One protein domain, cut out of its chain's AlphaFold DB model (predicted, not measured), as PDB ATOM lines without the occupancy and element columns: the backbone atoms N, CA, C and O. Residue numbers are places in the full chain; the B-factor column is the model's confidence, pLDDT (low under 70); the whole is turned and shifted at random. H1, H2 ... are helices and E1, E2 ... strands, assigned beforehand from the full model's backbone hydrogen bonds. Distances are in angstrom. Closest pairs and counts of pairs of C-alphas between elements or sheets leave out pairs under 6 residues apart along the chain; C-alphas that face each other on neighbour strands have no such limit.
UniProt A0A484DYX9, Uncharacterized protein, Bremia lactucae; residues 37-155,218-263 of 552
ATOM      1  N   SER A  37      49.236  38.296 -11.127       93.56
ATOM      2  CA  SER A  37      49.115  39.662 -11.629       93.56
ATOM      3  C   SER A  37      48.173  39.692 -12.829       93.56
ATOM      4  O   SER A  37      48.252  38.838 -13.707       93.56
ATOM      5  N   PHE A  38      47.303  40.698 -12.867       96.25
ATOM      6  CA  PHE A  38      46.314  40.902 -13.926       96.25
ATOM      7  C   PHE A  38      46.524  42.242 -14.628       96.25
ATOM      8  O   PHE A  38      47.217  43.125 -14.106       96.25
ATOM      9  N   TYR A  39      45.903  42.410 -15.790       97.38
ATOM     10  CA  TYR A  39      46.137  43.554 -16.664       97.38
ATOM     11  C   TYR A  39      45.175  44.709 -16.365       97.38
ATOM     12  O   TYR A  39      44.013  44.462 -16.028       97.38
ATOM     13  N   PRO A  40      45.635  45.969 -16.467       97.00
ATOM     14  CA  PRO A  40      44.772  47.129 -16.285       97.00
ATOM     15  C   PRO A  40      43.719  47.219 -17.396       97.00
ATOM     16  O   PRO A  40      43.913  46.719 -18.508       97.00
ATOM     17  N   LEU A  41      42.611  47.889 -17.090       97.31
ATOM     18  CA  LEU A  41      41.631  48.292 -18.093       97.31
ATOM     19  C   LEU A  41      42.124  49.528 -18.857       97.31
ATOM     20  O   LEU A  41      42.799  50.392 -18.304       97.31
ATOM     21  N   SER A  42      41.759  49.615 -20.131       96.75
ATOM     22  CA  SER A  42      41.900  50.820 -20.946       96.75
ATOM     23  C   SER A  42      40.910  51.901 -20.512       96.75
ATOM     24  O   SER A  42      39.816  51.611 -20.022       96.75
ATOM     25  N   ASP A  43      41.235  53.164 -20.790       96.50
ATOM     26  CA  ASP A  43      40.356  54.296 -20.471       96.50
ATOM     27  C   ASP A  43      38.965  54.179 -21.116       96.50
ATOM     28  O   ASP A  43      37.970  54.643 -20.558       96.50
ATOM     29  N   SER A  44      38.872  53.565 -22.302       96.88
ATOM     30  CA  SER A  44      37.591  53.290 -22.962       96.88
ATOM     31  C   SER A  44      36.749  52.268 -22.205       96.88
ATOM     32  O   SER A  44      35.548  52.483 -22.059       96.88
ATOM     33  N   GLU A  45      37.364  51.196 -21.699       97.69
ATOM     34  CA  GLU A  45      36.668  50.179 -20.901       97.69
ATOM     35  C   GLU A  45      36.183  50.786 -19.581       97.69
ATOM     36  O   GLU A  45      35.020  50.619 -19.221       97.69
ATOM     37  N   VAL A  46      37.025  51.573 -18.901       97.88
ATOM     38  CA  VAL A  46      36.650  52.260 -17.654       97.88
ATOM     39  C   VAL A  46      35.476  53.216 -17.878       97.88
ATOM     40  O   VAL A  46      34.492  53.165 -17.139       97.88
ATOM     41  N   ARG A  47      35.517  54.050 -18.930       98.06
ATOM     42  CA  ARG A  47      34.398  54.949 -19.267       98.06
ATOM     43  C   ARG A  47      33.102  54.187 -19.548       98.06
ATOM     44  O   ARG A  47      32.044  54.627 -19.104       98.06
ATOM     45  N   ALA A  48      33.176  53.058 -20.251       97.94
ATOM     46  CA  ALA A  48      32.010  52.225 -20.526       97.94
ATOM     47  C   ALA A  48      31.444  51.582 -19.246       97.94
ATOM     48  O   ALA A  48      30.232  51.588 -19.045       97.94
ATOM     49  N   LEU A  49      32.299  51.105 -18.333       98.19
ATOM     50  CA  LEU A  49      31.859  50.576 -17.039       98.19
ATOM     51  C   LEU A  49      31.178  51.650 -16.179       98.19
ATOM     52  O   LEU A  49      30.131  51.370 -15.593       98.19
ATOM     53  N   ILE A  50      31.711  52.874 -16.137       98.25
ATOM     54  CA  ILE A  50      31.069  54.004 -15.442       98.25
ATOM     55  C   ILE A  50      29.696  54.302 -16.062       98.25
ATOM     56  O   ILE A  50      28.708  54.422 -15.340       98.25
ATOM     57  N   ALA A  51      29.608  54.361 -17.396       98.06
ATOM     58  CA  ALA A  51      28.348  54.597 -18.107       98.06
ATOM     59  C   ALA A  51      27.297  53.498 -17.848       98.06
ATOM     60  O   ALA A  51      26.103  53.785 -17.797       98.06
ATOM     61  N   ASN A  52      27.738  52.263 -17.600       97.94
ATOM     62  CA  ASN A  52      26.887  51.128 -17.228       97.94
ATOM     63  C   ASN A  52      26.429  51.145 -15.754       97.94
ATOM     64  O   ASN A  52      25.807  50.188 -15.282       97.94
ATOM     65  N   GLY A  53      26.725  52.221 -15.018       98.00
ATOM     66  CA  GLY A  53      26.305  52.424 -13.633       98.00
ATOM     67  C   GLY A  53      27.194  51.731 -12.603       98.00
ATOM     68  O   GLY A  53      26.762  51.552 -11.467       98.00
ATOM     69  N   ASN A  54      28.404  51.308 -12.980       98.50
ATOM     70  CA  ASN A  54      29.354  50.744 -12.026       98.50
ATOM     71  C   ASN A  54      30.120  51.851 -11.288       98.50
ATOM     72  O   ASN A  54      30.399  52.915 -11.841       98.50
ATOM     73  N   SER A  55      30.518  51.565 -10.052       98.25
ATOM     74  CA  SER A  55      31.369  52.419  -9.220       98.25
ATOM     75  C   SER A  55      32.564  51.624  -8.699       98.25
ATOM     76  O   SER A  55      32.464  50.410  -8.526       98.25
ATOM     77  N   ALA A  56      33.685  52.297  -8.450       97.94
ATOM     78  CA  ALA A  56      34.873  51.705  -7.845       97.94
ATOM     79  C   ALA A  56      35.462  52.660  -6.804       97.94
ATOM     80  O   ALA A  56      35.426  53.874  -7.011       97.94
ATOM     81  N   ASP A  57      36.024  52.119  -5.721       96.31
ATOM     82  CA  ASP A  57      36.862  52.891  -4.795       96.31
ATOM     83  C   ASP A  57      38.136  53.404  -5.486       96.31
ATOM     84  O   ASP A  57      38.524  54.558  -5.314       96.31
ATOM     85  N   ASP A  58      38.741  52.560  -6.319       97.56
ATOM     86  CA  ASP A  58      39.878  52.873  -7.171       97.56
ATOM     87  C   ASP A  58      39.857  51.984  -8.427       97.56
ATOM     88  O   ASP A  58      40.050  50.766  -8.374       97.56
ATOM     89  N   TRP A  59      39.660  52.610  -9.590       97.62
ATOM     90  CA  TRP A  59      39.609  51.926 -10.885       97.62
ATOM     91  C   TRP A  59      40.914  51.209 -11.257       97.62
ATOM     92  O   TRP A  59      40.871  50.270 -12.050       97.62
ATOM     93  N   SER A  60      42.058  51.571 -10.663       96.75
ATOM     94  CA  SER A  60      43.335  50.874 -10.882       96.75
ATOM     95  C   SER A  60      43.356  49.446 -10.304       96.75
ATOM     96  O   SER A  60      44.176  48.603 -10.703       96.75
ATOM     97  N   ASN A  61      42.420  49.146  -9.396       96.94
ATOM     98  CA  ASN A  61      42.230  47.824  -8.808       96.94
ATOM     99  C   ASN A  61      41.276  46.928  -9.611       96.94
ATOM    100  O   ASN A  61      41.222  45.721  -9.350       96.94
ATOM    101  N   VAL A  62      40.566  47.486 -10.596       98.12
ATOM    102  CA  VAL A  62      39.708  46.734 -11.515       98.12
ATOM    103  C   VAL A  62      40.541  46.291 -12.716       98.12
ATOM    104  O   VAL A  62      41.174  47.104 -13.389       98.12
ATOM    105  N   ARG A  63      40.591  44.983 -12.967       98.06
ATOM    106  CA  ARG A  63      41.524  44.364 -13.918       98.06
ATOM    107  C   ARG A  63      40.855  43.302 -14.777       98.06
ATOM    108  O   ARG A  63      39.769  42.820 -14.464       98.06
ATOM    109  N   LYS A  64      41.542  42.901 -15.845       96.81
ATOM    110  CA  LYS A  64      41.127  41.816 -16.739       96.81
ATOM    111  C   LYS A  64      42.179  40.717 -16.835       96.81
ATOM    112  O   LYS A  64      43.371  40.961 -16.629       96.81
ATOM    113  N   VAL A  65      41.723  39.503 -17.139       95.31
ATOM    114  CA  VAL A  65      42.589  38.316 -17.257       95.31
ATOM    115  C   VAL A  65      43.517  38.352 -18.471       95.31
ATOM    116  O   VAL A  65      44.619  37.821 -18.398       95.31
ATOM    117  N   ASP A  66      43.107  39.008 -19.558       92.50
ATOM    118  CA  ASP A  66      43.829  39.037 -20.833       92.50
ATOM    119  C   ASP A  66      44.102  40.487 -21.262       92.50
ATOM    120  O   ASP A  66      43.190  41.310 -21.340       92.50
ATOM    121  N   ALA A  67      45.371  40.808 -21.525       91.62
ATOM    122  CA  ALA A  67      45.808  42.131 -21.958       91.62
ATOM    123  C   ALA A  67      45.298  42.502 -23.357       91.62
ATOM    124  O   ALA A  67      45.035  43.673 -23.632       91.62
ATOM    125  N   HIS A  68      45.196  41.510 -24.242       90.56
ATOM    126  CA  HIS A  68      44.981  41.692 -25.674       90.56
ATOM    127  C   HIS A  68      43.506  41.643 -26.064       90.56
ATOM    128  O   HIS A  68      43.145  42.119 -27.139       90.56
ATOM    129  N   MET A  69      42.654  41.122 -25.183       91.38
ATOM    130  CA  MET A  69      41.213  41.069 -25.394       91.38
ATOM    131  C   MET A  69      40.510  42.210 -24.645       91.38
ATOM    132  O   MET A  69      40.766  42.420 -23.452       91.38
ATOM    133  N   PRO A  70      39.635  42.986 -25.309       92.31
ATOM    134  CA  PRO A  70      38.821  43.974 -24.618       92.31
ATOM    135  C   PRO A  70      37.807  43.277 -23.702       92.31
ATOM    136  O   PRO A  70      37.263  42.229 -24.044       92.31
ATOM    137  N   LEU A  71      37.549  43.863 -22.538       94.69
ATOM    138  CA  LEU A  71      36.477  43.441 -21.650       94.69
ATOM    139  C   LEU A  71      35.131  43.721 -22.325       94.69
ATOM    140  O   LEU A  71      34.876  44.840 -22.771       94.69
ATOM    141  N   GLU A  72      34.241  42.732 -22.340       96.31
ATOM    142  CA  GLU A  72      32.860  42.918 -22.788       96.31
ATOM    143  C   GLU A  72      32.076  43.703 -21.722       96.31
ATOM    144  O   GLU A  72      31.396  43.151 -20.853       96.31
ATOM    145  N   THR A  73      32.209  45.030 -21.748       96.38
ATOM    146  CA  THR A  73      31.653  45.916 -20.716       96.38
ATOM    147  C   THR A  73      30.128  45.879 -20.665       96.38
ATOM    148  O   THR A  73      29.566  46.119 -19.599       96.38
ATOM    149  N   SER A  74      29.449  45.513 -21.762       96.19
ATOM    150  CA  SER A  74      27.986  45.316 -21.821       96.19
ATOM    151  C   SER A  74      27.471  44.170 -20.931       96.19
ATOM    152  O   SER A  74      26.264  43.976 -20.764       96.19
ATOM    153  N   ARG A  75      28.380  43.386 -20.340       97.31
ATOM    154  CA  ARG A  75      28.077  42.325 -19.374       97.31
ATOM    155  C   ARG A  75      28.354  42.730 -17.925       97.31
ATOM    156  O   ARG A  75      28.256  41.898 -17.033       97.31
ATOM    157  N   VAL A  76      28.686  43.994 -17.666       98.19
ATOM    158  CA  VAL A  76      29.035  44.482 -16.326       98.19
ATOM    159  C   VAL A  76      28.240  45.749 -16.015       98.19
ATOM    160  O   VAL A  76      28.549  46.818 -16.541       98.19
ATOM    161  N   HIS A  77      27.206  45.647 -15.173       98.06
ATOM    162  CA  HIS A  77      26.256  46.739 -14.910       98.06
ATOM    163  C   HIS A  77      25.896  46.904 -13.432       98.06
ATOM    164  O   HIS A  77      25.634  45.924 -12.736       98.06
ATOM    165  N   GLN A  78      25.759  48.162 -12.996       98.25
ATOM    166  CA  GLN A  78      25.219  48.534 -11.680       98.25
ATOM    167  C   GLN A  78      25.948  47.902 -10.480       98.25
ATOM    168  O   GLN A  78      25.324  47.560  -9.482       98.25
ATOM    169  N   ASN A  79      27.265  47.717 -10.563       98.62
ATOM    170  CA  ASN A  79      28.042  47.112  -9.481       98.62
ATOM    171  C   ASN A  79      28.815  48.141  -8.651       98.62
ATOM    172  O   ASN A  79      29.090  49.260  -9.092       98.62
ATOM    173  N   SER A  80      29.231  47.719  -7.461       98.56
ATOM    174  CA  SER A  80      30.166  48.457  -6.613       98.56
ATOM    175  C   SER A  80      31.433  47.630  -6.401       98.56
ATOM    176  O   SER A  80      31.377  46.509  -5.885       98.56
ATOM    177  N   PHE A  81      32.568  48.157  -6.858       98.56
ATOM    178  CA  PHE A  81      33.874  47.511  -6.803       98.56
ATOM    179  C   PHE A  81      34.699  48.077  -5.653       98.56
ATOM    180  O   PHE A  81      34.889  49.287  -5.542       98.56
ATOM    181  N   HIS A  82      35.211  47.183  -4.814       97.19
ATOM    182  CA  HIS A  82      36.064  47.526  -3.688       97.19
ATOM    183  C   HIS A  82      37.348  46.706  -3.729       97.19
ATOM    184  O   HIS A  82      37.313  45.484  -3.897       97.19
ATOM    185  N   SER A  83      38.492  47.337  -3.478       94.50
ATOM    186  CA  SER A  83      39.788  46.657  -3.565       94.50
ATOM    187  C   SER A  83      39.950  45.955  -4.930       94.50
ATOM    188  O   SER A  83      39.433  46.404  -5.948       94.50
ATOM    189  N   ARG A  84      40.680  44.836  -4.983       96.56
ATOM    190  CA  ARG A  84      40.962  44.121  -6.234       96.56
ATOM    191  C   ARG A  84      39.718  43.435  -6.821       96.56
ATOM    192  O   ARG A  84      39.139  42.563  -6.180       96.56
ATOM    193  N   VAL A  85      39.367  43.733  -8.067       98.31
ATOM    194  CA  VAL A  85      38.303  43.030  -8.806       98.31
ATOM    195  C   VAL A  85      38.830  42.642 -10.178       98.31
ATOM    196  O   VAL A  85      39.372  43.478 -10.893       98.31
ATOM    197  N   VAL A  86      38.702  41.369 -10.545       98.44
ATOM    198  CA  VAL A  86      39.251  40.844 -11.802       98.44
ATOM    199  C   VAL A  86      38.156  40.170 -12.616       98.44
ATOM    200  O   VAL A  86      37.435  39.328 -12.080       98.44
ATOM    201  N   PHE A  87      38.076  40.506 -13.902       98.38
ATOM    202  CA  PHE A  87      37.112  39.934 -14.838       98.38
ATOM    203  C   PHE A  87      37.765  39.068 -15.916       98.38
ATOM    204  O   PHE A  87      38.779  39.435 -16.519       98.38
ATOM    205  N   GLY A  88      37.136  37.921 -16.156       96.88
ATOM    206  CA  GLY A  88      37.344  37.051 -17.300       96.88
ATOM    207  C   GLY A  88      36.696  37.589 -18.574       96.88
ATOM    208  O   GLY A  88      36.271  38.741 -18.656       96.88
ATOM    209  N   GLN A  89      36.593  36.718 -19.570       96.38
ATOM    210  CA  GLN A  89      35.899  36.989 -20.824       96.38
ATOM    211  C   GLN A  89      34.423  36.580 -20.733       96.38
ATOM    212  O   GLN A  89      34.098  35.439 -20.394       96.38
ATOM    213  N   PHE A  90      33.513  37.500 -21.058       96.38
ATOM    214  CA  PHE A  90      32.068  37.253 -21.046       96.38
ATOM    215  C   PHE A  90      31.535  37.187 -22.477       96.38
ATOM    216  O   PHE A  90      31.413  38.204 -23.154       96.38
ATOM    217  N   SER A  91      31.228  35.983 -22.960       93.56
ATOM    218  CA  SER A  91      30.754  35.790 -24.330       93.56
ATOM    219  C   SER A  91      29.315  36.273 -24.517       93.56
ATOM    220  O   SER A  91      28.420  36.001 -23.711       93.56
ATOM    221  N   ASN A  92      29.049  36.894 -25.668       90.19
ATOM    222  CA  ASN A  92      27.687  37.238 -26.071       90.19
ATOM    223  C   ASN A  92      26.821  36.014 -26.411       90.19
ATOM    224  O   ASN A  92      25.598  36.093 -26.309       90.19
ATOM    225  N   SER A  93      27.443  34.882 -26.752       91.69
ATOM    226  CA  SER A  93      26.754  33.650 -27.148       91.69
ATOM    227  C   SER A  93      26.460  32.689 -25.993       91.69
ATOM    228  O   SER A  93      25.736  31.718 -26.194       91.69
ATOM    229  N   PHE A  94      27.044  32.903 -24.810       95.19
ATOM    230  CA  PHE A  94      26.861  32.016 -23.661       95.19
ATOM    231  C   PHE A  94      25.826  32.579 -22.687       95.19
ATOM    232  O   PHE A  94      25.874  33.754 -22.312       95.19
ATOM    233  N   GLN A  95      24.908  31.718 -22.254       95.44
ATOM    234  CA  GLN A  95      23.842  32.042 -21.312       95.44
ATOM    235  C   GLN A  95      23.722  30.926 -20.270       95.44
ATOM    236  O   GLN A  95      23.901  29.748 -20.581       95.44
ATOM    237  N   HIS A  96      23.431  31.316 -19.035       96.38
ATOM    238  CA  HIS A  96      23.070  30.432 -17.936       96.38
ATOM    239  C   HIS A  96      21.577  30.146 -17.992       96.38
ATOM    240  O   HIS A  96      20.782  31.066 -18.149       96.38
ATOM    241  N   ASP A  97      21.195  28.885 -17.838       93.50
ATOM    242  CA  ASP A  97      19.793  28.509 -17.687       93.50
ATOM    243  C   ASP A  97      19.367  28.673 -16.220       93.50
ATOM    244  O   ASP A  97      19.956  28.061 -15.323       93.50
ATOM    245  N   VAL A  98      18.367  29.522 -15.989       91.44
ATOM    246  CA  VAL A  98      17.754  29.786 -14.686       91.44
ATOM    247  C   VAL A  98      16.260  29.494 -14.819       91.44
ATOM    248  O   VAL A  98      15.496  30.321 -15.313       91.44
ATOM    249  N   ASP A  99      15.851  28.296 -14.403       87.88
ATOM    250  CA  ASP A  99      14.469  27.792 -14.486       87.88
ATOM    251  C   ASP A  99      13.847  27.865 -15.895       87.88
ATOM    252  O   ASP A  99      12.675  28.203 -16.061       87.88
ATOM    253  N   GLY A 100      14.632  27.557 -16.931       91.56
ATOM    254  CA  GLY A 100      14.213  27.606 -18.334       91.56
ATOM    255  C   GLY A 100      14.356  28.987 -18.975       91.56
ATOM    256  O   GLY A 100      14.050  29.147 -20.159       91.56
ATOM    257  N   ILE A 101      14.814  29.992 -18.221       94.06
ATOM    258  CA  ILE A 101      15.042  31.346 -18.720       94.06
ATOM    259  C   ILE A 101      16.546  31.550 -18.944       94.06
ATOM    260  O   ILE A 101      17.338  31.346 -18.022       94.06
ATOM    261  N   PRO A 102      16.968  31.995 -20.139       95.31
ATOM    262  CA  PRO A 102      18.367  32.293 -20.401       95.31
ATOM    263  C   PRO A 102      18.808  33.619 -19.766       95.31
ATOM    264  O   PRO A 102      18.287  34.688 -20.086       95.31
ATOM    265  N   PHE A 103      19.842  33.562 -18.931       96.94
ATOM    266  CA  PHE A 103      20.510  34.718 -18.338       96.94
ATOM    267  C   PHE A 103      21.900  34.908 -18.953       96.94
ATOM    268  O   PHE A 103      22.705  33.977 -18.955       96.94
ATOM    269  N   PRO A 104      22.243  36.103 -19.454       97.19
ATOM    270  CA  PRO A 104      23.604  36.389 -19.891       97.19
ATOM    271  C   PRO A 104      24.654  36.182 -18.796       97.19
ATOM    272  O   PRO A 104      24.404  36.504 -17.638       97.19
ATOM    273  N   CYS A 105      25.843  35.695 -19.163       97.69
ATOM    274  CA  CYS A 105      27.000  35.749 -18.266       97.69
ATOM    275  C   CYS A 105      27.468  37.193 -18.038       97.69
ATOM    276  O   CYS A 105      27.228  38.058 -18.877       97.69
ATOM    277  N   GLY A 106      28.137  37.450 -16.915       98.00
ATOM    278  CA  GLY A 106      28.543  38.793 -16.514       98.00
ATOM    279  C   GLY A 106      28.342  39.071 -15.028       98.00
ATOM    280  O   GLY A 106      28.097  38.166 -14.231       98.00
ATOM    281  N   VAL A 107      28.441  40.343 -14.654       98.44
ATOM    282  CA  VAL A 107      28.323  40.805 -13.268       98.44
ATOM    283  C   VAL A 107      27.300  41.935 -13.186       98.44
ATOM    284  O   VAL A 107      27.440  42.967 -13.846       98.44
ATOM    285  N   TYR A 108      26.263  41.751 -12.377       98.56
ATOM    286  CA  TYR A 108      25.083  42.610 -12.363       98.56
ATOM    287  C   TYR A 108      24.625  42.918 -10.940       98.56
ATOM    288  O   TYR A 108      24.419  41.994 -10.149       98.56
ATOM    289  N   ASN A 109      24.375  44.195 -10.642       98.44
ATOM    290  CA  ASN A 109      23.720  44.637  -9.405       98.44
ATOM    291  C   ASN A 109      24.292  43.959  -8.141       98.44
ATOM    292  O   ASN A 109      23.576  43.301  -7.386       98.44
ATOM    293  N   SER A 110      25.616  44.004  -7.976       98.69
ATOM    294  CA  SER A 110      26.314  43.299  -6.899       98.69
ATOM    295  C   SER A 110      27.463  44.123  -6.311       98.69
ATOM    296  O   SER A 110      28.032  44.992  -6.976       98.69
ATOM    297  N   THR A 111      27.844  43.818  -5.067       98.69
ATOM    298  CA  THR A 111      29.030  44.410  -4.420       98.69
ATOM    299  C   THR A 111      30.175  43.409  -4.396       98.69
ATOM    300  O   THR A 111      30.039  42.321  -3.832       98.69
ATOM    301  N   LEU A 112      31.315  43.775  -4.976       98.56
ATOM    302  CA  LEU A 112      32.467  42.896  -5.170       98.56
ATOM    303  C   LEU A 112      33.670  43.443  -4.399       98.56
ATOM    304  O   LEU A 112      34.002  44.618  -4.532       98.56
ATOM    305  N   SER A 113      34.338  42.598  -3.607       97.69
ATOM    306  CA  SER A 113      35.526  43.001  -2.847       97.69
ATOM    307  C   SER A 113      36.623  41.940  -2.799       97.69
ATOM    308  O   SER A 113      36.437  40.880  -2.203       97.69
ATOM    309  N   ASN A 114      37.787  42.221  -3.395       96.75
ATOM    310  CA  ASN A 114      38.882  41.248  -3.532       96.75
ATOM    311  C   ASN A 114      38.406  39.916  -4.147       96.75
ATOM    312  O   ASN A 114      38.383  38.874  -3.488       96.75
ATOM    313  N   VAL A 115      37.976  39.963  -5.406       98.25
ATOM    314  CA  VAL A 115      37.376  38.819  -6.108       98.25
ATOM    315  C   VAL A 115      37.955  38.625  -7.502       98.25
ATOM    316  O   VAL A 115      38.429  39.570  -8.134       98.25
ATOM    317  N   VAL A 116      37.877  37.386  -7.985       98.56
ATOM    318  CA  VAL A 116      38.219  37.009  -9.361       98.56
ATOM    319  C   VAL A 116      37.020  36.289  -9.962       98.56
ATOM    320  O   VAL A 116      36.625  35.241  -9.459       98.56
ATOM    321  N   VAL A 117      36.434  36.854 -11.014       98.62
ATOM    322  CA  VAL A 117      35.285  36.290 -11.732       98.62
ATOM    323  C   VAL A 117      35.762  35.874 -13.117       98.62
ATOM    324  O   VAL A 117      36.072  36.734 -13.935       98.62
ATOM    325  N   LEU A 118      35.876  34.570 -13.362       98.38
ATOM    326  CA  LEU A 118      36.445  34.007 -14.589       98.38
ATOM    327  C   LEU A 118      35.411  33.877 -15.720       98.38
ATOM    328  O   LEU A 118      34.249  34.269 -15.601       98.38
ATOM    329  N   ASP A 119      35.868  33.339 -16.847       98.06
ATOM    330  CA  ASP A 119      35.165  33.356 -18.125       98.06
ATOM    331  C   ASP A 119      33.735  32.826 -18.053       98.06
ATOM    332  O   ASP A 119      33.462  31.722 -17.577       98.06
ATOM    333  N   ASN A 120      32.808  33.597 -18.614       98.25
ATOM    334  CA  ASN A 120      31.389  33.265 -18.696       98.25
ATOM    335  C   ASN A 120      30.709  32.963 -17.345       98.25
ATOM    336  O   ASN A 120      29.614  32.395 -17.329       98.25
ATOM    337  N   ALA A 121      31.314  33.329 -16.215       98.56
ATOM    338  CA  ALA A 121      30.641  33.276 -14.925       98.56
ATOM    339  C   ALA A 121      29.500  34.306 -14.850       98.56
ATOM    340  O   ALA A 121      29.488  35.298 -15.582       98.56
ATOM    341  N   LEU A 122      28.532  34.065 -13.970       98.62
ATOM    342  CA  LEU A 122      27.418  34.968 -13.700       98.62
ATOM    343  C   LEU A 122      27.392  35.330 -12.218       98.62
ATOM    344  O   LEU A 122      27.218  34.459 -11.378       98.62
ATOM    345  N   VAL A 123      27.512  36.611 -11.890       98.69
ATOM    346  CA  VAL A 123      27.245  37.132 -10.545       98.69
ATOM    347  C   VAL A 123      26.111  38.137 -10.660       98.69
ATOM    348  O   VAL A 123      26.244  39.130 -11.369       98.69
ATOM    349  N   LYS A 124      24.976  37.884 -10.015       98.50
ATOM    350  CA  LYS A 124      23.791  38.729 -10.163       98.50
ATOM    351  C   LYS A 124      23.038  38.905  -8.851       98.50
ATOM    352  O   LYS A 124      22.831  37.936  -8.126       98.50
ATOM    353  N   ASP A 125      22.605  40.132  -8.568       98.25
ATOM    354  CA  ASP A 125      21.766  40.478  -7.411       98.25
ATOM    355  C   ASP A 125      22.342  39.947  -6.082       98.25
ATOM    356  O   ASP A 125      21.623  39.421  -5.234       98.25
ATOM    357  N   THR A 126      23.668  40.016  -5.923       98.25
ATOM    358  CA  THR A 126      24.375  39.497  -4.747       98.25
ATOM    359  C   THR A 126      24.854  40.648  -3.876       98.25
ATOM    360  O   THR A 126      25.701  41.444  -4.291       98.25
ATOM    361  N   GLN A 127      24.330  40.736  -2.651       97.50
ATOM    362  CA  GLN A 127      24.569  41.893  -1.788       97.50
ATOM    363  C   GLN A 127      26.056  42.039  -1.439       97.50
ATOM    364  O   GLN A 127      26.569  43.155  -1.509       97.50
ATOM    365  N   VAL A 128      26.762  40.945  -1.120       97.56
ATOM    366  CA  VAL A 128      28.220  40.947  -0.902       97.56
ATOM    367  C   VAL A 128      28.883  39.692  -1.471       97.56
ATOM    368  O   VAL A 128      28.591  38.582  -1.028       97.56
ATOM    369  N   LEU A 129      29.867  39.883  -2.353       98.31
ATOM    370  CA  LEU A 129      30.829  38.870  -2.789       98.31
ATOM    371  C   LEU A 129      32.249  39.309  -2.382       98.31
ATOM    372  O   LEU A 129      32.770  40.282  -2.929       98.31
ATOM    373  N   ARG A 130      32.883  38.632  -1.409       97.62
ATOM    374  CA  ARG A 130      34.183  39.070  -0.843       97.62
ATOM    375  C   ARG A 130      35.194  37.946  -0.653       97.62
ATOM    376  O   ARG A 130      34.881  36.979   0.031       97.62
ATOM    377  N   ASN A 131      36.438  38.117  -1.104       97.50
ATOM    378  CA  ASN A 131      37.492  37.093  -0.998       97.50
ATOM    379  C   ASN A 131      37.054  35.769  -1.648       97.50
ATOM    380  O   ASN A 131      37.124  34.710  -1.027       97.50
ATOM    381  N   VAL A 132      36.543  35.835  -2.879       98.06
ATOM    382  CA  VAL A 132      35.997  34.676  -3.604       98.06
ATOM    383  C   VAL A 132      36.580  34.612  -5.010       98.06
ATOM    384  O   VAL A 132      36.701  35.639  -5.682       98.06
ATOM    385  N   LEU A 133      36.909  33.404  -5.458       98.50
ATOM    386  CA  LEU A 133      37.116  33.091  -6.866       98.50
ATOM    387  C   LEU A 133      35.852  32.410  -7.402       98.50
ATOM    388  O   LEU A 133      35.447  31.364  -6.896       98.50
ATOM    389  N   VAL A 134      35.238  33.010  -8.419       98.75
ATOM    390  CA  VAL A 134      34.114  32.442  -9.169       98.75
ATOM    391  C   VAL A 134      34.668  31.935 -10.495       98.75
ATOM    392  O   VAL A 134      35.113  32.722 -11.330       98.75
ATOM    393  N   ALA A 135      34.717  30.617 -10.656       98.56
ATOM    394  CA  ALA A 135      35.368  29.976 -11.784       98.56
ATOM    395  C   ALA A 135      34.513  30.011 -13.057       98.56
ATOM    396  O   ALA A 135      33.361  30.450 -13.061       98.56
ATOM    397  N   ALA A 136      35.099  29.553 -14.165       98.00
ATOM    398  CA  ALA A 136      34.472  29.669 -15.472       98.00
ATOM    399  C   ALA A 136      33.095  28.989 -15.507       98.00
ATOM    400  O   ALA A 136      32.948  27.846 -15.066       98.00
ATOM    401  N   ARG A 137      32.099  29.685 -16.064       98.19
ATOM    402  CA  ARG A 137      30.701  29.228 -16.183       98.19
ATOM    403  C   ARG A 137      29.991  28.922 -14.856       98.19
ATOM    404  O   ARG A 137      28.931  28.307 -14.887       98.19
ATOM    405  N   ALA A 138      30.527  29.337 -13.710       98.50
ATOM    406  CA  ALA A 138      29.808  29.266 -12.439       98.50
ATOM    407  C   ALA A 138      28.766  30.392 -12.321       98.50
ATOM    408  O   ALA A 138      28.916  31.439 -12.957       98.50
ATOM    409  N   SER A 139      27.734  30.215 -11.497       98.50
ATOM    410  CA  SER A 139      26.735  31.247 -11.215       98.50
ATOM    411  C   SER A 139      26.540  31.495  -9.718       98.50
ATOM    412  O   SER A 139      26.488  30.569  -8.916       98.50
ATOM    413  N   VAL A 140      26.433  32.771  -9.344       98.62
ATOM    414  CA  VAL A 140      26.100  33.267  -8.005       98.62
ATOM    415  C   VAL A 140      24.958  34.270  -8.157       98.62
ATOM    416  O   VAL A 140      25.161  35.368  -8.672       98.62
ATOM    417  N   ILE A 141      23.742  33.886  -7.776       98.25
ATOM    418  CA  ILE A 141      22.522  34.651  -8.072       98.25
ATOM    419  C   ILE A 141      21.716  34.882  -6.792       98.25
ATOM    420  O   ILE A 141      21.475  33.948  -6.033       98.25
ATOM    421  N   GLN A 142      21.247  36.110  -6.565       97.12
ATOM    422  CA  GLN A 142      20.312  36.442  -5.481       97.12
ATOM    423  C   GLN A 142      20.820  36.009  -4.089       97.12
ATOM    424  O   GLN A 142      20.074  35.463  -3.276       97.12
ATOM    425  N   CYS A 143      22.113  36.192  -3.820       97.56
ATOM    426  CA  CYS A 143      22.723  35.786  -2.555       97.56
ATOM    427  C   CYS A 143      22.894  36.974  -1.597       97.56
ATOM    428  O   CYS A 143      23.197  38.091  -2.014       97.56
ATOM    429  N   GLY A 144      22.753  36.730  -0.292       96.38
ATOM    430  CA  GLY A 144      23.034  37.743   0.731       96.38
ATOM    431  C   GLY A 144      24.539  37.994   0.844       96.38
ATOM    432  O   GLY A 144      25.061  39.025   0.427       96.38
ATOM    433  N   SER A 145      25.280  37.023   1.369       95.44
ATOM    434  CA  SER A 145      26.727  37.147   1.546       95.44
ATOM    435  C   SER A 145      27.457  35.876   1.130       95.44
ATOM    436  O   SER A 145      27.297  34.835   1.765       95.44
ATOM    437  N   VAL A 146      28.292  35.969   0.095       97.94
ATOM    438  CA  VAL A 146      29.187  34.897  -0.361       97.94
ATOM    439  C   VAL A 146      30.622  35.343  -0.110       97.94
ATOM    440  O   VAL A 146      31.123  36.280  -0.733       97.94
ATOM    441  N   THR A 147      31.280  34.741   0.880       97.56
ATOM    442  CA  THR A 147      32.538  35.280   1.407       97.56
ATOM    443  C   THR A 147      33.579  34.216   1.706       97.56
ATOM    444  O   THR A 147      33.277  33.198   2.313       97.56
ATOM    445  N   GLY A 148      34.830  34.477   1.343       95.25
ATOM    446  CA  GLY A 148      35.980  33.726   1.835       95.25
ATOM    447  C   GLY A 148      36.468  34.211   3.201       95.25
ATOM    448  O   GLY A 148      35.749  34.936   3.909       95.25
ATOM    449  N   PRO A 149      37.707  33.848   3.577       92.50
ATOM    450  CA  PRO A 149      38.227  34.131   4.902       92.50
ATOM    451  C   PRO A 149      38.263  35.625   5.208       92.50
ATOM    452  O   PRO A 149      38.370  36.475   4.318       92.50
ATOM    453  N   LYS A 150      38.101  35.980   6.481       85.81
ATOM    454  CA  LYS A 150      38.416  37.337   6.951       85.81
ATOM    455  C   LYS A 150      39.939  37.495   7.032       85.81
ATOM    456  O   LYS A 150      40.637  36.530   7.331       85.81
ATOM    457  N   GLU A 151      40.421  38.715   6.789       75.06
ATOM    458  CA  GLU A 151      41.845  39.081   6.905       75.06
ATOM    459  C   GLU A 151      42.760  38.263   5.965       75.06
ATOM    460  O   GLU A 151      42.288  37.648   5.010       75.06
ATOM    461  N   LYS A 152      44.081  38.273   6.185       74.50
ATOM    462  CA  LYS A 152      45.061  37.502   5.388       74.50
ATOM    463  C   LYS A 152      45.138  36.020   5.807       74.50
ATOM    464  O   LYS A 152      46.195  35.402   5.696       74.50
ATOM    465  N   ARG A 153      44.043  35.453   6.327       87.19
ATOM    466  CA  ARG A 153      43.975  34.055   6.775       87.19
ATOM    467  C   ARG A 153      43.787  33.116   5.582       87.19
ATOM    468  O   ARG A 153      43.080  33.448   4.635       87.19
ATOM    469  N   MET A 154      44.383  31.927   5.656       89.12
ATOM    470  CA  MET A 154      44.087  30.828   4.735       89.12
ATOM    471  C   MET A 154      43.009  29.923   5.335       89.12
ATOM    472  O   MET A 154      43.045  29.622   6.528       89.12
ATOM    473  N   VAL A 155      42.053  29.494   4.518       90.12
ATOM    474  CA  VAL A 155      40.989  28.569   4.912       90.12
ATOM    475  C   VAL A 155      41.175  27.219   4.233       90.12
ATOM    476  O   VAL A 155      41.604  27.163   3.085       90.12
ATOM    477  N   ILE A 218      36.015  29.294  -2.995       98.38
ATOM    478  CA  ILE A 218      36.039  28.881  -4.402       98.38
ATOM    479  C   ILE A 218      34.642  28.415  -4.792       98.38
ATOM    480  O   ILE A 218      34.108  27.490  -4.183       98.38
ATOM    481  N   ILE A 219      34.080  29.042  -5.823       98.56
ATOM    482  CA  ILE A 219      32.915  28.535  -6.547       98.56
ATOM    483  C   ILE A 219      33.443  27.974  -7.866       98.56
ATOM    484  O   ILE A 219      33.819  28.744  -8.751       98.56
ATOM    485  N   ALA A 220      33.570  26.651  -7.952       98.44
ATOM    486  CA  ALA A 220      34.200  25.965  -9.072       98.44
ATOM    487  C   ALA A 220      33.341  26.022 -10.342       98.44
ATOM    488  O   ALA A 220      32.213  26.517 -10.346       98.44
ATOM    489  N   SER A 221      33.914  25.551 -11.447       97.81
ATOM    490  CA  SER A 221      33.305  25.656 -12.769       97.81
ATOM    491  C   SER A 221      31.898  25.063 -12.805       97.81
ATOM    492  O   SER A 221      31.581  24.134 -12.074       97.81
ATOM    493  N   ASN A 222      31.013  25.644 -13.616       97.81
ATOM    494  CA  ASN A 222      29.624  25.182 -13.788       97.81
ATOM    495  C   ASN A 222      28.764  25.090 -12.502       97.81
ATOM    496  O   ASN A 222      27.600  24.695 -12.594       97.81
ATOM    497  N   ALA A 223      29.296  25.434 -11.325       98.06
ATOM    498  CA  ALA A 223      28.578  25.376 -10.065       98.06
ATOM    499  C   ALA A 223      27.542  26.496  -9.980       98.06
ATOM    500  O   ALA A 223      27.726  27.573 -10.552       98.06
ATOM    501  N   ARG A 224      26.461  26.251  -9.246       97.69
ATOM    502  CA  ARG A 224      25.342  27.179  -9.081       97.69
ATOM    503  C   ARG A 224      25.142  27.468  -7.606       97.69
ATOM    504  O   ARG A 224      24.908  26.551  -6.827       97.69
ATOM    505  N   VAL A 225      25.220  28.738  -7.234       97.94
ATOM    506  CA  VAL A 225      24.912  29.232  -5.893       97.94
ATOM    507  C   VAL A 225      23.777  30.238  -6.017       97.94
ATOM    508  O   VAL A 225      23.976  31.331  -6.543       97.94
ATOM    509  N   ARG A 226      22.571  29.884  -5.576       95.94
ATOM    510  CA  ARG A 226      21.374  30.708  -5.797       95.94
ATOM    511  C   ARG A 226      20.568  30.904  -4.524       95.94
ATOM    512  O   ARG A 226      20.431  29.974  -3.744       95.94
ATOM    513  N   GLY A 227      20.039  32.101  -4.280       93.44
ATOM    514  CA  GLY A 227      19.119  32.342  -3.156       93.44
ATOM    515  C   GLY A 227      19.732  32.120  -1.763       93.44
ATOM    516  O   GLY A 227      19.026  32.095  -0.758       93.44
ATOM    517  N   CYS A 228      21.052  31.938  -1.674       94.06
ATOM    518  CA  CYS A 228      21.725  31.611  -0.426       94.06
ATOM    519  C   CYS A 228      21.937  32.882   0.396       94.06
ATOM    520  O   CYS A 228      22.624  33.813  -0.035       94.06
ATOM    521  N   PHE A 229      21.385  32.930   1.610       90.75
ATOM    522  CA  PHE A 229      21.571  34.096   2.473       90.75
ATOM    523  C   PHE A 229      23.031  34.222   2.926       90.75
ATOM    524  O   PHE A 229      23.581  35.326   2.928       90.75
ATOM    525  N   ARG A 230      23.692  33.101   3.248       92.94
ATOM    526  CA  ARG A 230      25.101  33.091   3.649       92.94
ATOM    527  C   ARG A 230      25.858  31.860   3.145       92.94
ATOM    528  O   ARG A 230      25.573  30.739   3.553       92.94
ATOM    529  N   VAL A 231      26.897  32.099   2.345       95.75
ATOM    530  CA  VAL A 231      27.930  31.119   1.981       95.75
ATOM    531  C   VAL A 231      29.278  31.643   2.466       95.75
ATOM    532  O   VAL A 231      29.722  32.707   2.040       95.75
ATOM    533  N   HIS A 232      29.923  30.948   3.398       95.56
ATOM    534  CA  HIS A 232      31.122  31.457   4.062       95.56
ATOM    535  C   HIS A 232      32.238  30.419   4.109       95.56
ATOM    536  O   HIS A 232      32.049  29.364   4.690       95.56
ATOM    537  N   GLU A 233      33.422  30.733   3.582       95.00
ATOM    538  CA  GLU A 233      34.606  29.870   3.702       95.00
ATOM    539  C   GLU A 233      34.377  28.448   3.156       95.00
ATOM    540  O   GLU A 233      34.776  27.452   3.752       95.00
ATOM    541  N   THR A 234      33.705  28.364   2.008       95.12
ATOM    542  CA  THR A 234      33.270  27.100   1.407       95.12
ATOM    543  C   THR A 234      33.933  26.885   0.049       95.12
ATOM    544  O   THR A 234      34.047  27.816  -0.751       95.12
ATOM    545  N   PHE A 235      34.343  25.645  -0.216       97.50
ATOM    546  CA  PHE A 235      34.649  25.154  -1.555       97.50
ATOM    547  C   PHE A 235      33.382  24.532  -2.147       97.50
ATOM    548  O   PHE A 235      32.860  23.558  -1.603       97.50
ATOM    549  N   VAL A 236      32.883  25.095  -3.245       97.75
ATOM    550  CA  VAL A 236      31.734  24.580  -3.995       97.75
ATOM    551  C   VAL A 236      32.265  23.945  -5.278       97.75
ATOM    552  O   VAL A 236      32.768  24.665  -6.134       97.75
ATOM    553  N   GLY A 237      32.216  22.614  -5.376       97.12
ATOM    554  CA  GLY A 237      32.816  21.827  -6.460       97.12
ATOM    555  C   GLY A 237      32.125  21.954  -7.821       97.12
ATOM    556  O   GLY A 237      31.055  22.546  -7.939       97.12
ATOM    557  N   ASP A 238      32.759  21.400  -8.858       95.44
ATOM    558  CA  ASP A 238      32.308  21.507 -10.254       95.44
ATOM    559  C   ASP A 238      30.893  20.928 -10.415       95.44
ATOM    560  O   ASP A 238      30.580  19.859  -9.893       95.44
ATOM    561  N   TYR A 239      30.006  21.646 -11.105       97.38
ATOM    562  CA  TYR A 239      28.579  21.295 -11.243       97.38
ATOM    563  C   TYR A 239      27.770  21.187  -9.929       97.38
ATOM    564  O   TYR A 239      26.625  20.735  -9.974       97.38
ATOM    565  N   ALA A 240      28.297  21.609  -8.774       96.69
ATOM    566  CA  ALA A 240      27.523  21.589  -7.532       96.69
ATOM    567  C   ALA A 240      26.353  22.577  -7.602       96.69
ATOM    568  O   ALA A 240      26.486  23.678  -8.139       96.69
ATOM    569  N   ILE A 241      25.220  22.204  -7.013       96.50
ATOM    570  CA  ILE A 241      24.019  23.035  -6.938       96.50
ATOM    571  C   ILE A 241      23.752  23.350  -5.469       96.50
ATOM    572  O   ILE A 241      23.423  22.463  -4.686       96.50
ATOM    573  N   VAL A 242      23.913  24.617  -5.094       95.56
ATOM    574  CA  VAL A 242      23.685  25.141  -3.745       95.56
ATOM    575  C   VAL A 242      22.608  26.217  -3.828       95.56
ATOM    576  O   VAL A 242      22.874  27.338  -4.256       95.56
ATOM    577  N   GLU A 243      21.381  25.887  -3.447       93.75
ATOM    578  CA  GLU A 243      20.233  26.782  -3.593       93.75
ATOM    579  C   GLU A 243      19.479  26.977  -2.277       93.75
ATOM    580  O   GLU A 243      19.305  26.046  -1.488       93.75
ATOM    581  N   ASP A 244      19.044  28.212  -2.029       89.06
ATOM    582  CA  ASP A 244      18.222  28.615  -0.885       89.06
ATOM    583  C   ASP A 244      18.758  28.140   0.477       89.06
ATOM    584  O   ASP A 244      17.977  27.831   1.371       89.06
ATOM    585  N   SER A 245      20.083  28.045   0.643       85.94
ATOM    586  CA  SER A 245      20.727  27.350   1.769       85.94
ATOM    587  C   SER A 245      21.807  28.197   2.459       85.94
ATOM    588  O   SER A 245      22.340  29.147   1.884       85.94
ATOM    589  N   ASN A 246      22.138  27.849   3.708       86.56
ATOM    590  CA  ASN A 246      23.241  28.463   4.457       86.56
ATOM    591  C   ASN A 246      24.377  27.451   4.624       86.56
ATOM    592  O   ASN A 246      24.203  26.413   5.267       86.56
ATOM    593  N   VAL A 247      25.548  27.771   4.070       87.94
ATOM    594  CA  VAL A 247      26.711  26.873   4.064       87.94
ATOM    595  C   VAL A 247      27.931  27.611   4.589       87.94
ATOM    596  O   VAL A 247      28.285  28.675   4.084       87.94
ATOM    597  N   ALA A 248      28.607  27.045   5.585       92.75
ATOM    598  CA  ALA A 248      29.814  27.638   6.138       92.75
ATOM    599  C   ALA A 248      30.908  26.591   6.369       92.75
ATOM    600  O   ALA A 248      30.607  25.475   6.783       92.75
ATOM    601  N   ASN A 249      32.165  26.969   6.120       89.94
ATOM    602  CA  ASN A 249      33.365  26.174   6.380       89.94
ATOM    603  C   ASN A 249      33.226  24.726   5.893       89.94
ATOM    604  O   ASN A 249      33.285  23.802   6.696       89.94
ATOM    605  N   SER A 250      32.951  24.529   4.604       91.94
ATOM    606  CA  SER A 250      32.637  23.206   4.051       91.94
ATOM    607  C   SER A 250      33.317  22.971   2.705       91.94
ATOM    608  O   SER A 250      33.501  23.904   1.927       91.94
ATOM    609  N   THR A 251      33.642  21.715   2.407       93.81
ATOM    610  CA  THR A 251      34.049  21.276   1.067       93.81
ATOM    611  C   THR A 251      32.938  20.436   0.455       93.81
ATOM    612  O   THR A 251      32.604  19.375   0.975       93.81
ATOM    613  N   ILE A 252      32.361  20.916  -0.645       93.50
ATOM    614  CA  ILE A 252      31.331  20.216  -1.414       93.50
ATOM    615  C   ILE A 252      32.008  19.656  -2.658       93.50
ATOM    616  O   ILE A 252      32.281  20.395  -3.602       93.50
ATOM    617  N   LEU A 253      32.306  18.359  -2.649       92.69
ATOM    618  CA  LEU A 253      32.804  17.670  -3.834       92.69
ATOM    619  C   LEU A 253      31.654  17.427  -4.803       92.69
ATOM    620  O   LEU A 253      30.549  17.081  -4.392       92.69
ATOM    621  N   SER A 254      31.899  17.659  -6.083       93.38
ATOM    622  CA  SER A 254      30.895  17.530  -7.130       93.38
ATOM    623  C   SER A 254      31.598  17.413  -8.473       93.38
ATOM    624  O   SER A 254      32.667  18.002  -8.668       93.38
ATOM    625  N   THR A 255      30.997  16.658  -9.387       94.31
ATOM    626  CA  THR A 255      31.438  16.553 -10.780       94.31
ATOM    627  C   THR A 255      30.234  16.597 -11.714       94.31
ATOM    628  O   THR A 255      29.086  16.493 -11.288       94.31
ATOM    629  N   LYS A 256      30.475  16.682 -13.025       94.75
ATOM    630  CA  LYS A 256      29.403  16.549 -14.022       94.75
ATOM    631  C   LYS A 256      28.671  15.203 -13.944       94.75
ATOM    632  O   LYS A 256      27.476  15.146 -14.218       94.75
ATOM    633  N   ALA A 257      29.409  14.125 -13.670       93.31
ATOM    634  CA  ALA A 257      28.865  12.770 -13.624       93.31
ATOM    635  C   ALA A 257      28.094  12.515 -12.321       93.31
ATOM    636  O   ALA A 257      27.075  11.832 -12.336       93.31
ATOM    637  N   GLU A 258      28.566  13.109 -11.225       90.12
ATOM    638  CA  GLU A 258      28.007  12.979  -9.881       90.12
ATOM    639  C   GLU A 258      27.856  14.378  -9.257       90.12
ATOM    640  O   GLU A 258      28.714  14.816  -8.481       90.12
ATOM    641  N   PRO A 259      26.809  15.132  -9.646       90.44
ATOM    642  CA  PRO A 259      26.573  16.459  -9.099       90.44
ATOM    643  C   PRO A 259      26.069  16.378  -7.655       90.44
ATOM    644  O   PRO A 259      25.179  15.586  -7.336       90.44
ATOM    645  N   SER A 260      26.604  17.237  -6.789       88.44
ATOM    646  CA  SER A 260      26.119  17.396  -5.412       88.44
ATOM    647  C   SER A 260      25.043  18.474  -5.324       88.44
ATOM    648  O   SER A 260      25.197  19.561  -5.884       88.44
ATOM    649  N   PHE A 261      23.982  18.199  -4.562       89.31
ATOM    650  CA  PHE A 261      22.837  19.093  -4.380       89.31
ATOM    651  C   PHE A 261      22.672  19.473  -2.903       89.31
ATOM    652  O   PHE A 261      22.520  18.605  -2.044       89.31
ATOM    653  N   ILE A 262      22.662  20.773  -2.607       83.50
ATOM    654  CA  ILE A 262      22.285  21.358  -1.316       83.50
ATOM    655  C   ILE A 262      21.174  22.367  -1.598       83.50
ATOM    656  O   ILE A 262      21.442  23.478  -2.040       83.50
ATOM    657  N   GLN A 263      19.922  21.971  -1.399       80.94
ATOM    658  CA  GLN A 263      18.743  22.763  -1.765       80.94
ATOM    659  C   GLN A 263      17.737  22.813  -0.603       80.94
ATOM    660  O   GLN A 263      17.923  22.155   0.415       80.94
TER     661      GLN A 263
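What this domain is: This is residues 37 to 155 and 218 to 263 of the 552 residues of an uncharacterized protein of Bremia lactucae (UniProt A0A484DYX9). The chain is wound in stacked turns, a three-walled solenoid of short parallel strands, with H1 covering the end of the stack near the first turns and the small hairpin of E3 and E4 set outside the coil. One wall is the row E5, E7, E9, E11, E13; the long strands E2, E6 and E8 run round the corner between the other two walls, of which one goes on through E10, E12 and E14 and the other through short pairings at residues 218 to 219, 235 to 236 and 251 to 252. The printed part has 165 residues with one named helix followed by fourteen named strands, and under half of the residues are in named elements; the class is mostly strand. The seven-strand sheet has the order E1, E2, E6, E8, E10, E12, E14, parallel throughout, the five-strand sheet is parallel too, and E3 and E4 are antiparallel. The whole is compact, with a radius of gyration of the C-alphas of 14.9 A and spans of 43 by 38 by 24 A.

How they stand to each other: H1, residues 43 to 51, is not on either of the two larger sheets, and its O i to N i+4 pairs are each within hydrogen-bond range. E1, residues 62 to 64, is an edge strand and parallel to E2, residues 80 to 87, with N 63 and O 85 2.8 A apart. E2 bends by 115 degrees at residue 83. E3, residues 95 to 98, and E4, residues 101 to 104, form a hairpin with N 96 and O 103 at 2.8 A. E4 runs on into E5, residues 106 to 108, at 100 degrees. E6, residues 111 to 117, is parallel to E2, with N 82 and O 112 at 2.8 A. E7, residues 122 to 124, is parallel to E5 at 5 degrees, with N 108 and O 123 at 2.8 A; the closest C-alphas of E3 and E7, those of His 96 and Leu 122, are 7.6 A apart. E8, residues 128 to 134, is parallel to E6 at 0 degrees, with N 113 and O 129 at 2.9 A. E9, residues 139 to 141, is parallel to E7, with N 140 and O 122 at 2.8 A. E10, residues 145 to 147, is parallel to E8 at 45 degrees, with N 146 and O 128 at 2.9 A. E11, residues 224 to 226, is parallel to E9, with N 141 and O 225 at 2.8 A, and E12, residues 230 to 232, to E10, with N 147 and O 231 at 2.8 A. E13, residues 241 to 243, is parallel to E11, with N 242 and O 224 at 2.8 A, and E14, residues 246 to 248, to E12, with N 232 and O 247 at 2.9 A. The seven-strand sheet is twisted, by 85 degrees from edge to edge; the five-strand sheet turns by 7 degrees. H1 is apart from E2 to E14.

Where its parts are: H1 begins at C-alpha 43, (40.356, 54.296, -20.471), and is 12.2 A long. E2 is 13.7 A long, E8 13.2 A, E6 12.6 A, E4 10.0 A and E3 9.3 A. C-alpha 106, where E5 begins, is at (28.543, 38.793, -16.514). E14 ends at C-alpha 248, (29.814, 27.638, 6.138).

The domain as a whole: The C-alphas farthest apart, those of Asp 43 and Glu 258, are 44.4 A apart. Residues 156 to 217 are not printed, and C-alphas 155 and 218 are 10.6 A apart across this cut. The link from E1 to E2, 15 residues, is long. Residues 249 to 263 hold no named element. Mean pLDDT of the printed part is 95.4, and no printed residue is under 70.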